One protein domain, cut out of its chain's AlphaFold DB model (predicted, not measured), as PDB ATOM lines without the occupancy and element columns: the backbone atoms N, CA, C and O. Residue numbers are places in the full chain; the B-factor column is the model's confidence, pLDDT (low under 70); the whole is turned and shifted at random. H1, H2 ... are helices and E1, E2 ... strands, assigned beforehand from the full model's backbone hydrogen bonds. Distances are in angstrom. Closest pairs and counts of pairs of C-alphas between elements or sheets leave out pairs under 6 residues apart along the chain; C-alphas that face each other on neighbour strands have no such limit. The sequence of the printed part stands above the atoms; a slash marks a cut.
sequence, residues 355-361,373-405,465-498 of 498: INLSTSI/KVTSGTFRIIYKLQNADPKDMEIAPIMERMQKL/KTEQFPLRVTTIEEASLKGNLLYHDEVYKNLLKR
ATOM      1  N   ILE A 355     309.968 246.753 179.468       89.12
ATOM      2  CA  ILE A 355     311.208 246.187 179.979       89.12
ATOM      3  C   ILE A 355     312.323 247.226 179.892       89.12
ATOM      4  O   ILE A 355     312.551 247.849 178.859       89.12
ATOM      5  N   ASN A 356     313.063 247.384 180.984       86.75
ATOM      6  CA  ASN A 356     314.258 248.215 181.011       86.75
ATOM      7  C   ASN A 356     315.495 247.326 180.896       86.75
ATOM      8  O   ASN A 356     315.801 246.553 181.803       86.75
ATOM      9  N   LEU A 357     316.219 247.447 179.785       82.88
ATOM     10  CA  LEU A 357     317.466 246.731 179.545       82.88
ATOM     11  C   LEU A 357     318.641 247.638 179.908       82.88
ATOM     12  O   LEU A 357     318.882 248.663 179.265       82.88
ATOM     13  N   SER A 358     319.380 247.269 180.955       79.44
ATOM     14  CA  SER A 358     320.617 247.964 181.304       79.44
ATOM     15  C   SER A 358     321.761 247.450 180.434       79.44
ATOM     16  O   SER A 358     322.055 246.259 180.425       79.44
ATOM     17  N   THR A 359     322.398 248.352 179.693       69.19
ATOM     18  CA  THR A 359     323.464 248.034 178.729       69.19
ATOM     19  C   THR A 359     324.865 248.228 179.315       69.19
ATOM     20  O   THR A 359     325.838 247.719 178.764       69.19
ATOM     21  N   SER A 360     324.994 248.950 180.436       64.81
ATOM     22  CA  SER A 360     326.279 249.239 181.078       64.81
ATOM     23  C   SER A 360     326.157 249.402 182.595       64.81
ATOM     24  O   SER A 360     325.305 250.140 183.097       64.81
ATOM     25  N   ILE A 361     327.086 248.775 183.320       61.38
ATOM     26  CA  ILE A 361     327.298 248.976 184.763       61.38
ATOM     27  C   ILE A 361     328.185 250.192 185.073       61.38
ATOM     28  O   ILE A 361     328.252 250.630 186.221       61.38
ATOM     29  N   LYS A 373     322.572 254.101 178.852       75.88
ATOM     30  CA  LYS A 373     322.780 253.187 179.995       75.88
ATOM     31  C   LYS A 373     321.602 252.245 180.241       75.88
ATOM     32  O   LYS A 373     321.786 251.095 180.647       75.88
ATOM     33  N   VAL A 374     320.397 252.766 180.050       79.19
ATOM     34  CA  VAL A 374     319.150 252.016 180.114       79.19
ATOM     35  C   VAL A 374     318.418 252.278 178.814       79.19
ATOM     36  O   VAL A 374     318.187 253.428 178.453       79.19
ATOM     37  N   THR A 375     318.077 251.203 178.119       83.56
ATOM     38  CA  THR A 375     317.174 251.249 176.975       83.56
ATOM     39  C   THR A 375     315.846 250.666 177.426       83.56
ATOM     40  O   THR A 375     315.797 249.517 177.868       83.56
ATOM     41  N   SER A 376     314.784 251.466 177.358       85.56
ATOM     42  CA  SER A 376     313.425 250.966 177.552       85.56
ATOM     43  C   SER A 376     312.963 250.299 176.263       85.56
ATOM     44  O   SER A 376     313.215 250.801 175.168       85.56
ATOM     45  N   GLY A 377     312.282 249.174 176.394       89.00
ATOM     46  CA  GLY A 377     311.577 248.520 175.307       89.00
ATOM     47  C   GLY A 377     310.268 247.936 175.801       89.00
ATOM     48  O   GLY A 377     309.995 247.934 176.995       89.00
ATOM     49  N   THR A 378     309.481 247.405 174.883       91.19
ATOM     50  CA  THR A 378     308.208 246.748 175.172       91.19
ATOM     51  C   THR A 378     308.364 245.266 174.869       91.19
ATOM     52  O   THR A 378     308.709 244.882 173.742       91.19
ATOM     53  N   PHE A 379     308.177 244.433 175.895       92.19
ATOM     54  CA  PHE A 379     308.297 242.980 175.820       92.19
ATOM     55  C   PHE A 379     306.922 242.331 175.834       92.19
ATOM     56  O   PHE A 379     306.039 242.718 176.595       92.19
ATOM     57  N   ARG A 380     306.761 241.306 175.002       92.00
ATOM     58  CA  ARG A 380     305.481 240.661 174.743       92.00
ATOM     59  C   ARG A 380     305.544 239.170 174.978       92.00
ATOM     60  O   ARG A 380     306.522 238.509 174.625       92.00
ATOM     61  N   ILE A 381     304.416 238.646 175.437       95.31
ATOM     62  CA  ILE A 381     304.160 237.218 175.545       95.31
ATOM     63  C   ILE A 381     302.821 236.894 174.880       95.31
ATOM     64  O   ILE A 381     301.820 237.590 175.070       95.31
ATOM     65  N   ILE A 382     302.814 235.817 174.097       95.88
ATOM     66  CA  ILE A 382     301.600 235.165 173.616       95.88
ATOM     67  C   ILE A 382     301.253 234.001 174.533       95.88
ATOM     68  O   ILE A 382     302.107 233.174 174.856       95.88
ATOM     69  N   TYR A 383     299.987 233.940 174.931       94.94
ATOM     70  CA  TYR A 383     299.425 232.862 175.730       94.94
ATOM     71  C   TYR A 383     298.400 232.104 174.907       94.94
ATOM     72  O   TYR A 383     297.437 232.695 174.419       94.94
ATOM     73  N   LYS A 384     298.560 230.788 174.805       93.25
ATOM     74  CA  LYS A 384     297.525 229.946 174.210       93.25
ATOM     75  C   LYS A 384     296.324 229.878 175.155       93.25
ATOM     76  O   LYS A 384     296.476 229.518 176.324       93.25
ATOM     77  N   LEU A 385     295.140 230.237 174.660       90.12
ATOM     78  CA  LEU A 385     293.904 230.154 175.431       90.12
ATOM     79  C   LEU A 385     293.238 228.809 175.162       90.12
ATOM     80  O   LEU A 385     292.793 228.525 174.054       90.12
ATOM     81  N   GLN A 386     293.166 227.964 176.184       84.56
ATOM     82  CA  GLN A 386     292.436 226.706 176.083       84.56
ATOM     83  C   GLN A 386     290.957 226.959 176.389       84.56
ATOM     84  O   GLN A 386     290.634 227.663 177.345       84.56
ATOM     85  N   ASN A 387     290.063 226.350 175.608       84.56
ATOM     86  CA  ASN A 387     288.604 226.471 175.751       84.56
ATOM     87  C   ASN A 387     288.037 227.888 175.542       84.56
ATOM     88  O   ASN A 387     286.920 228.153 175.976       84.56
ATOM     89  N   ALA A 388     288.781 228.794 174.905       88.12
ATOM     90  CA  ALA A 388     288.240 230.087 174.503       88.12
ATOM     91  C   ALA A 388     287.488 229.957 173.170       88.12
ATOM     92  O   ALA A 388     288.030 229.402 172.211       88.12
ATOM     93  N   ASP A 389     286.261 230.477 173.110       89.56
ATOM     94  CA  ASP A 389     285.483 230.593 171.875       89.56
ATOM     95  C   ASP A 389     285.668 232.012 171.302       89.56
ATOM     96  O   ASP A 389     285.388 232.991 171.999       89.56
ATOM     97  N   PRO A 390     286.123 232.176 170.045       87.75
ATOM     98  CA  PRO A 390     286.204 233.484 169.397       87.75
ATOM     99  C   PRO A 390     284.902 234.295 169.445       87.75
ATOM    100  O   PRO A 390     284.963 235.524 169.464       87.75
ATOM    101  N   LYS A 391     283.738 233.633 169.509       89.69
ATOM    102  CA  LYS A 391     282.431 234.297 169.637       89.69
ATOM    103  C   LYS A 391     282.310 235.133 170.908       89.69
ATOM    104  O   LYS A 391     281.640 236.163 170.907       89.69
ATOM    105  N   ASP A 392     282.994 234.733 171.979       86.62
ATOM    106  CA  ASP A 392     282.999 235.476 173.243       86.62
ATOM    107  C   ASP A 392     283.750 236.814 173.127       86.62
ATOM    108  O   ASP A 392     283.548 237.712 173.946       86.62
ATOM    109  N   MET A 393     284.582 236.968 172.090       84.19
ATOM    110  CA  MET A 393     285.392 238.159 171.819       84.19
ATOM    111  C   MET A 393     284.776 239.081 170.753       84.19
ATOM    112  O   MET A 393     285.399 240.068 170.355       84.19
ATOM    113  N   GLU A 394     283.560 238.799 170.278       89.38
ATOM    114  CA  GLU A 394     282.876 239.654 169.310       89.38
ATOM    115  C   GLU A 394     282.532 241.027 169.917       89.38
ATOM    116  O   GLU A 394     281.853 241.144 170.940       89.38
ATOM    117  N   ILE A 395     282.964 242.098 169.243       91.00
ATOM    118  CA  ILE A 395     282.776 243.476 169.725       91.00
ATOM    119  C   ILE A 395     281.294 243.871 169.730       91.00
ATOM    120  O   ILE A 395     280.857 244.570 170.640       91.00
ATOM    121  N   ALA A 396     280.499 243.429 168.751       93.50
ATOM    122  CA  ALA A 396     279.109 243.870 168.612       93.50
ATOM    123  C   ALA A 396     278.231 243.510 169.835       93.50
ATOM    124  O   ALA A 396     277.637 244.429 170.406       93.50
ATOM    125  N   PRO A 397     278.208 242.255 170.334       93.62
ATOM    126  CA  PRO A 397     277.507 241.920 171.578       93.62
ATOM    127  C   PRO A 397     278.040 242.661 172.811       93.62
ATOM    128  O   PRO A 397     277.286 242.951 173.743       93.62
ATOM    129  N   ILE A 398     279.345 242.949 172.865       90.62
ATOM    130  CA  ILE A 398     279.953 243.709 173.968       90.62
ATOM    131  C   ILE A 398     279.458 245.159 173.937       90.62
ATOM    132  O   ILE A 398     279.004 245.667 174.959       90.62
ATOM    133  N   MET A 399     279.468 245.794 172.765       93.19
ATOM    134  CA  MET A 399     278.986 247.159 172.552       93.19
ATOM    135  C   MET A 399     277.488 247.295 172.831       93.19
ATOM    136  O   MET A 399     277.077 248.243 173.496       93.19
ATOM    137  N   GLU A 400     276.672 246.340 172.381       94.19
ATOM    138  CA  GLU A 400     275.231 246.329 172.653       94.19
ATOM    139  C   GLU A 400     274.952 246.216 174.157       94.19
ATOM    140  O   GLU A 400     274.142 246.965 174.707       94.19
ATOM    141  N   ARG A 401     275.657 245.311 174.852       90.38
ATOM    142  CA  ARG A 401     275.563 245.199 176.313       90.38
ATOM    143  C   ARG A 401     276.033 246.479 176.995       90.38
ATOM    144  O   ARG A 401     275.351 246.945 177.899       90.38
ATOM    145  N   MET A 402     277.123 247.087 176.528       89.00
ATOM    146  CA  MET A 402     277.641 248.349 177.060       89.00
ATOM    147  C   MET A 402     276.632 249.496 176.939       89.00
ATOM    148  O   MET A 402     276.466 250.254 177.887       89.00
ATOM    149  N   GLN A 403     275.912 249.594 175.820       91.69
ATOM    150  CA  GLN A 403     274.858 250.598 175.630       91.69
ATOM    151  C   GLN A 403     273.639 250.368 176.535       91.69
ATOM    152  O   GLN A 403     272.968 251.323 176.915       91.69
ATOM    153  N   LYS A 404     273.341 249.106 176.874       91.88
ATOM    154  CA  LYS A 404     272.220 248.727 177.749       91.88
ATOM    155  C   LYS A 404     272.559 248.779 179.240       91.88
ATOM    156  O   LYS A 404     271.645 248.726 180.061       91.88
ATOM    157  N   LEU A 405     273.841 248.836 179.600       87.38
ATOM    158  CA  LEU A 405     274.268 248.856 180.994       87.38
ATOM    159  C   LEU A 405     273.863 250.177 181.654       87.38
ATOM    160  O   LEU A 405     274.258 251.264 181.234       87.38
ATOM    161  N   LYS A 465     298.675 223.910 182.342       86.06
ATOM    162  CA  LYS A 465     299.833 224.795 182.439       86.06
ATOM    163  C   LYS A 465     299.711 225.864 181.368       86.06
ATOM    164  O   LYS A 465     299.531 225.541 180.199       86.06
ATOM    165  N   THR A 466     299.817 227.124 181.773       88.56
ATOM    166  CA  THR A 466     299.856 228.238 180.828       88.56
ATOM    167  C   THR A 466     301.109 228.122 179.969       88.56
ATOM    168  O   THR A 466     302.230 228.174 180.481       88.56
ATOM    169  N   GLU A 467     300.912 227.960 178.668       91.81
ATOM    170  CA  GLU A 467     301.986 228.011 177.683       91.81
ATOM    171  C   GLU A 467     302.271 229.467 177.324       91.81
ATOM    172  O   GLU A 467     301.351 230.269 177.149       91.81
ATOM    173  N   GLN A 468     303.556 229.811 177.268       93.69
ATOM    174  CA  GLN A 468     304.029 231.178 177.095       93.69
ATOM    175  C   GLN A 468     305.017 231.214 175.939       93.69
ATOM    176  O   GLN A 468     306.014 230.487 175.949       93.69
ATOM    177  N   PHE A 469     304.747 232.079 174.972       95.38
ATOM    178  CA  PHE A 469     305.553 232.231 173.772       95.38
ATOM    179  C   PHE A 469     306.049 233.678 173.699       95.38
ATOM    180  O   PHE A 469     305.305 234.566 173.273       95.38
ATOM    181  N   PRO A 470     307.264 233.949 174.205       93.56
ATOM    182  CA  PRO A 470     307.816 235.293 174.214       93.56
ATOM    183  C   PRO A 470     308.156 235.745 172.796       93.56
ATOM    184  O   PRO A 470     308.568 234.948 171.953       93.56
ATOM    185  N   LEU A 471     308.020 237.043 172.554       94.31
ATOM    186  CA  LEU A 471     308.341 237.668 171.277       94.31
ATOM    187  C   LEU A 471     309.485 238.669 171.419       94.31
ATOM    188  O   LEU A 471     309.950 238.966 172.521       94.31
ATOM    189  N   ARG A 472     309.977 239.167 170.281       91.38
ATOM    190  CA  ARG A 472     311.068 240.147 170.250       91.38
ATOM    191  C   ARG A 472     310.683 241.423 170.999       91.38
ATOM    192  O   ARG A 472     309.566 241.917 170.875       91.38
ATOM    193  N   VAL A 473     311.647 241.955 171.747       91.69
ATOM    194  CA  VAL A 473     311.551 243.285 172.358       91.69
ATOM    195  C   VAL A 473     311.611 244.331 171.250       91.69
ATOM    196  O   VAL A 473     312.422 244.215 170.332       91.69
ATOM    197  N   THR A 474     310.777 245.361 171.354       91.44
ATOM    198  CA  THR A 474     310.803 246.522 170.449       91.44
ATOM    199  C   THR A 474     311.023 247.796 171.253       91.44
ATOM    200  O   THR A 474     310.748 247.820 172.448       91.44
ATOM    201  N   THR A 475     311.495 248.865 170.621       90.19
ATOM    202  CA  THR A 475     311.661 250.180 171.264       90.19
ATOM    203  C   THR A 475     310.422 251.071 171.121       90.19
ATOM    204  O   THR A 475     310.513 252.278 171.326       90.19
ATOM    205  N   ILE A 476     309.275 250.509 170.719       89.94
ATOM    206  CA  ILE A 476     308.024 251.261 170.578       89.94
ATOM    207  C   ILE A 476     307.493 251.573 171.975       89.94
ATOM    208  O   ILE A 476     307.318 250.666 172.787       89.94
ATOM    209  N   GLU A 477     307.246 252.852 172.251       82.06
ATOM    210  CA  GLU A 477     306.730 253.314 173.539       82.06
ATOM    211  C   GLU A 477     305.287 252.845 173.791       82.06
ATOM    212  O   GLU A 477     304.428 252.927 172.915       82.06
ATOM    213  N   GLU A 478     304.994 252.413 175.016       83.31
ATOM    214  CA  GLU A 478     303.629 252.094 175.457       83.31
ATOM    215  C   GLU A 478     302.916 253.304 176.089       83.31
ATOM    216  O   GLU A 478     301.697 253.327 176.224       83.31
ATOM    217  N   ALA A 479     303.644 254.355 176.471       83.56
ATOM    218  CA  ALA A 479     303.079 255.449 177.265       83.56
ATOM    219  C   ALA A 479     302.017 256.294 176.526       83.56
ATOM    220  O   ALA A 479     301.264 257.029 177.167       83.56
ATOM    221  N   SER A 480     301.949 256.215 175.192       86.81
ATOM    222  CA  SER A 480     301.019 256.992 174.368       86.81
ATOM    223  C   SER A 480     299.990 256.101 173.659       86.81
ATOM    224  O   SER A 480     300.249 254.941 173.333       86.81
ATOM    225  N   LEU A 481     298.799 256.649 173.373       89.75
ATOM    226  CA  LEU A 481     297.771 255.953 172.578       89.75
ATOM    227  C   LEU A 481     298.317 255.565 171.195       89.75
ATOM    228  O   LEU A 481     298.107 254.452 170.725       89.75
ATOM    229  N   LYS A 482     299.055 256.485 170.562       92.50
ATOM    230  CA  LYS A 482     299.695 256.253 169.265       92.50
ATOM    231  C   LYS A 482     300.750 255.148 169.353       92.50
ATOM    232  O   LYS A 482     300.766 254.281 168.488       92.50
ATOM    233  N   GLY A 483     301.590 255.168 170.386       90.25
ATOM    234  CA  GLY A 483     302.594 254.137 170.637       90.25
ATOM    235  C   GLY A 483     301.972 252.752 170.804       90.25
ATOM    236  O   GLY A 483     302.388 251.815 170.130       90.25
ATOM    237  N   ASN A 484     300.879 252.647 171.569       91.25
ATOM    238  CA  ASN A 484     300.108 251.407 171.677       91.25
ATOM    239  C   ASN A 484     299.589 250.922 170.320       91.25
ATOM    240  O   ASN A 484     299.801 249.766 169.970       91.25
ATOM    241  N   LEU A 485     298.945 251.786 169.531       92.75
ATOM    242  CA  LEU A 485     298.430 251.397 168.212       92.75
ATOM    243  C   LEU A 485     299.550 250.896 167.286       92.75
ATOM    244  O   LEU A 485     299.406 249.848 166.660       92.75
ATOM    245  N   LEU A 486     300.684 251.602 167.254       94.19
ATOM    246  CA  LEU A 486     301.863 251.189 166.490       94.19
ATOM    247  C   LEU A 486     302.431 249.858 166.988       94.19
ATOM    248  O   LEU A 486     302.862 249.037 166.183       94.19
ATOM    249  N   TYR A 487     302.416 249.630 168.300       92.69
ATOM    250  CA  TYR A 487     302.908 248.390 168.873       92.69
ATOM    251  C   TYR A 487     302.028 247.198 168.496       92.69
ATOM    252  O   TYR A 487     302.562 246.156 168.132       92.69
ATOM    253  N   HIS A 488     300.698 247.346 168.515       93.06
ATOM    254  CA  HIS A 488     299.775 246.305 168.041       93.06
ATOM    255  C   HIS A 488     299.990 245.988 166.557       93.06
ATOM    256  O   HIS A 488     300.021 244.814 166.181       93.06
ATOM    257  N   ASP A 489     300.204 247.014 165.734       94.56
ATOM    258  CA  ASP A 489     300.527 246.852 164.318       94.56
ATOM    259  C   ASP A 489     301.852 246.104 164.110       94.56
ATOM    260  O   ASP A 489     301.886 245.127 163.366       94.56
ATOM    261  N   GLU A 490     302.922 246.489 164.807       94.62
ATOM    262  CA  GLU A 490     304.215 245.786 164.781       94.62
ATOM    263  C   GLU A 490     304.050 244.307 165.157       94.62
ATOM    264  O   GLU A 490     304.563 243.391 164.513       94.62
ATOM    265  N   VAL A 491     303.265 244.062 166.198       94.12
ATOM    266  CA  VAL A 491     302.992 242.749 166.760       94.12
ATOM    267  C   VAL A 491     302.283 241.822 165.782       94.12
ATOM    268  O   VAL A 491     302.710 240.671 165.645       94.12
ATOM    269  N   TYR A 492     301.201 242.270 165.150       94.44
ATOM    270  CA  TYR A 492     300.407 241.413 164.272       94.44
ATOM    271  C   TYR A 492     300.921 241.439 162.836       94.44
ATOM    272  O   TYR A 492     301.165 240.373 162.282       94.44
ATOM    273  N   LYS A 493     301.209 242.616 162.275       94.38
ATOM    274  CA  LYS A 493     301.595 242.753 160.864       94.38
ATOM    275  C   LYS A 493     303.044 242.332 160.614       94.38
ATOM    276  O   LYS A 493     303.310 241.634 159.640       94.38
ATOM    277  N   ASN A 494     303.978 242.699 161.499       93.50
ATOM    278  CA  ASN A 494     305.411 242.488 161.253       93.50
ATOM    279  C   ASN A 494     305.946 241.220 161.928       93.50
ATOM    280  O   ASN A 494     306.570 240.379 161.278       93.50
ATOM    281  N   LEU A 495     305.693 241.062 163.231       92.81
ATOM    282  CA  LEU A 495     306.239 239.950 164.014       92.81
ATOM    283  C   LEU A 495     305.491 238.637 163.776       92.81
ATOM    284  O   LEU A 495     306.133 237.606 163.577       92.81
ATOM    285  N   LEU A 496     304.154 238.665 163.807       93.94
ATOM    286  CA  LEU A 496     303.330 237.472 163.582       93.94
ATOM    287  C   LEU A 496     302.910 237.262 162.124       93.94
ATOM    288  O   LEU A 496     302.556 236.140 161.773       93.94
ATOM    289  N   LYS A 497     302.965 238.310 161.290       91.38
ATOM    290  CA  LYS A 497     302.528 238.299 159.884       91.38
ATOM    291  C   LYS A 497     301.063 237.863 159.708       91.38
ATOM    292  O   LYS A 497     300.774 237.001 158.877       91.38
ATOM    293  N   ARG A 498     300.161 238.431 160.514       75.69
ATOM    294  CA  ARG A 498     298.706 238.208 160.479       75.69
ATOM    295  C   ARG A 498     297.931 239.441 160.046       75.69
ATOM    296  O   ARG A 498     298.409 240.566 160.320       75.69
TER     297      ARG A 498
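Overview. This is residues 355 to 361, 373 to 405 and 465 to 498 of the 498 residues of an uncharacterized protein of Hypholoma sublateritium (strain FD-334 SS-4) (UniProt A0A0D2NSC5). A thin, open sheet is built on one long strand, E2, with the short strand E1 paired beside its first part and the short strand E3 beside a later part; helix H3 stands to one side of these strands, only just apart from E2. Beyond the far end of E2, residues 387 to 405, with H1 and H2, stick out as a free arm. The printed part has 74 residues, with three named helices and three named strands in the order E1, E2, H1, H2, E3, H3; the sheet's order is E1, E2, E3, all antiparallel, and the class is mixed, helices and strands. The whole is elongated, spanning 54 by 32 by 24 A, and only just loose, close to extended, with a radius of gyration of the C-alphas of 16.7 A.

Arrangement. The edge strand E1, residues 355 to 358, is the antiparallel neighbour of the inner strand E2, residues 374 to 384, at 139 degrees between directions. C-alphas 356 and 376 face each other at 4.5 A, and N 355 and O 377 are within hydrogen-bond range at 2.7 A. The other edge strand, E3, residues 468 to 470, is antiparallel to E2 at 145 degrees; C-alphas 381 and 470 face each other at 4.3 A, and N 382 and O 469 are 2.9 A apart, within hydrogen-bond range. The pairing is staggered: E2 pairs with E1 over residues 374 to 377 and with E3 over 381 to 383. E1 and E3 are apart. H1, residues 390 to 393, and H2, residues 395 to 404, meet only through their link, and neither is on the sheet. H3, residues 481 to 495, is not on the sheet, and is only just apart from E2, the closest C-alphas being 8.4 A apart. Every O i to N i+4 pair is within hydrogen-bond range in H2 and 10 of 11 in H3, while H1 is too short for such a pair.

Along the chain. E1 begins at C-alpha 355, (311.208, 246.187, 179.979), and measures 9.7 A. E2 measures 31.5 A and ends at C-alpha 384, (297.525, 229.946, 174.210). H1 measures 5.3 A, H2 14.3 A and E3 6.3 A. H3 measures 20.0 A and ends at C-alpha 495, (306.239, 239.950, 164.014).

Size, cuts and confidence. The C-alphas of Ile 361 and Lys 404 are the two farthest apart, at 55.5 A. Residues 362 to 372 are not printed, with 7.8 A between C-alphas 361 and 373; residues 406 to 464 are not printed either, with 35.1 A between C-alphas 405 and 465. Of the links printed whole, E2 to H1 and H1 to H2 are tight and E3 to H3 is short. The mean pLDDT of the printed part is 88.8, and residues 359 to 361 are under 70.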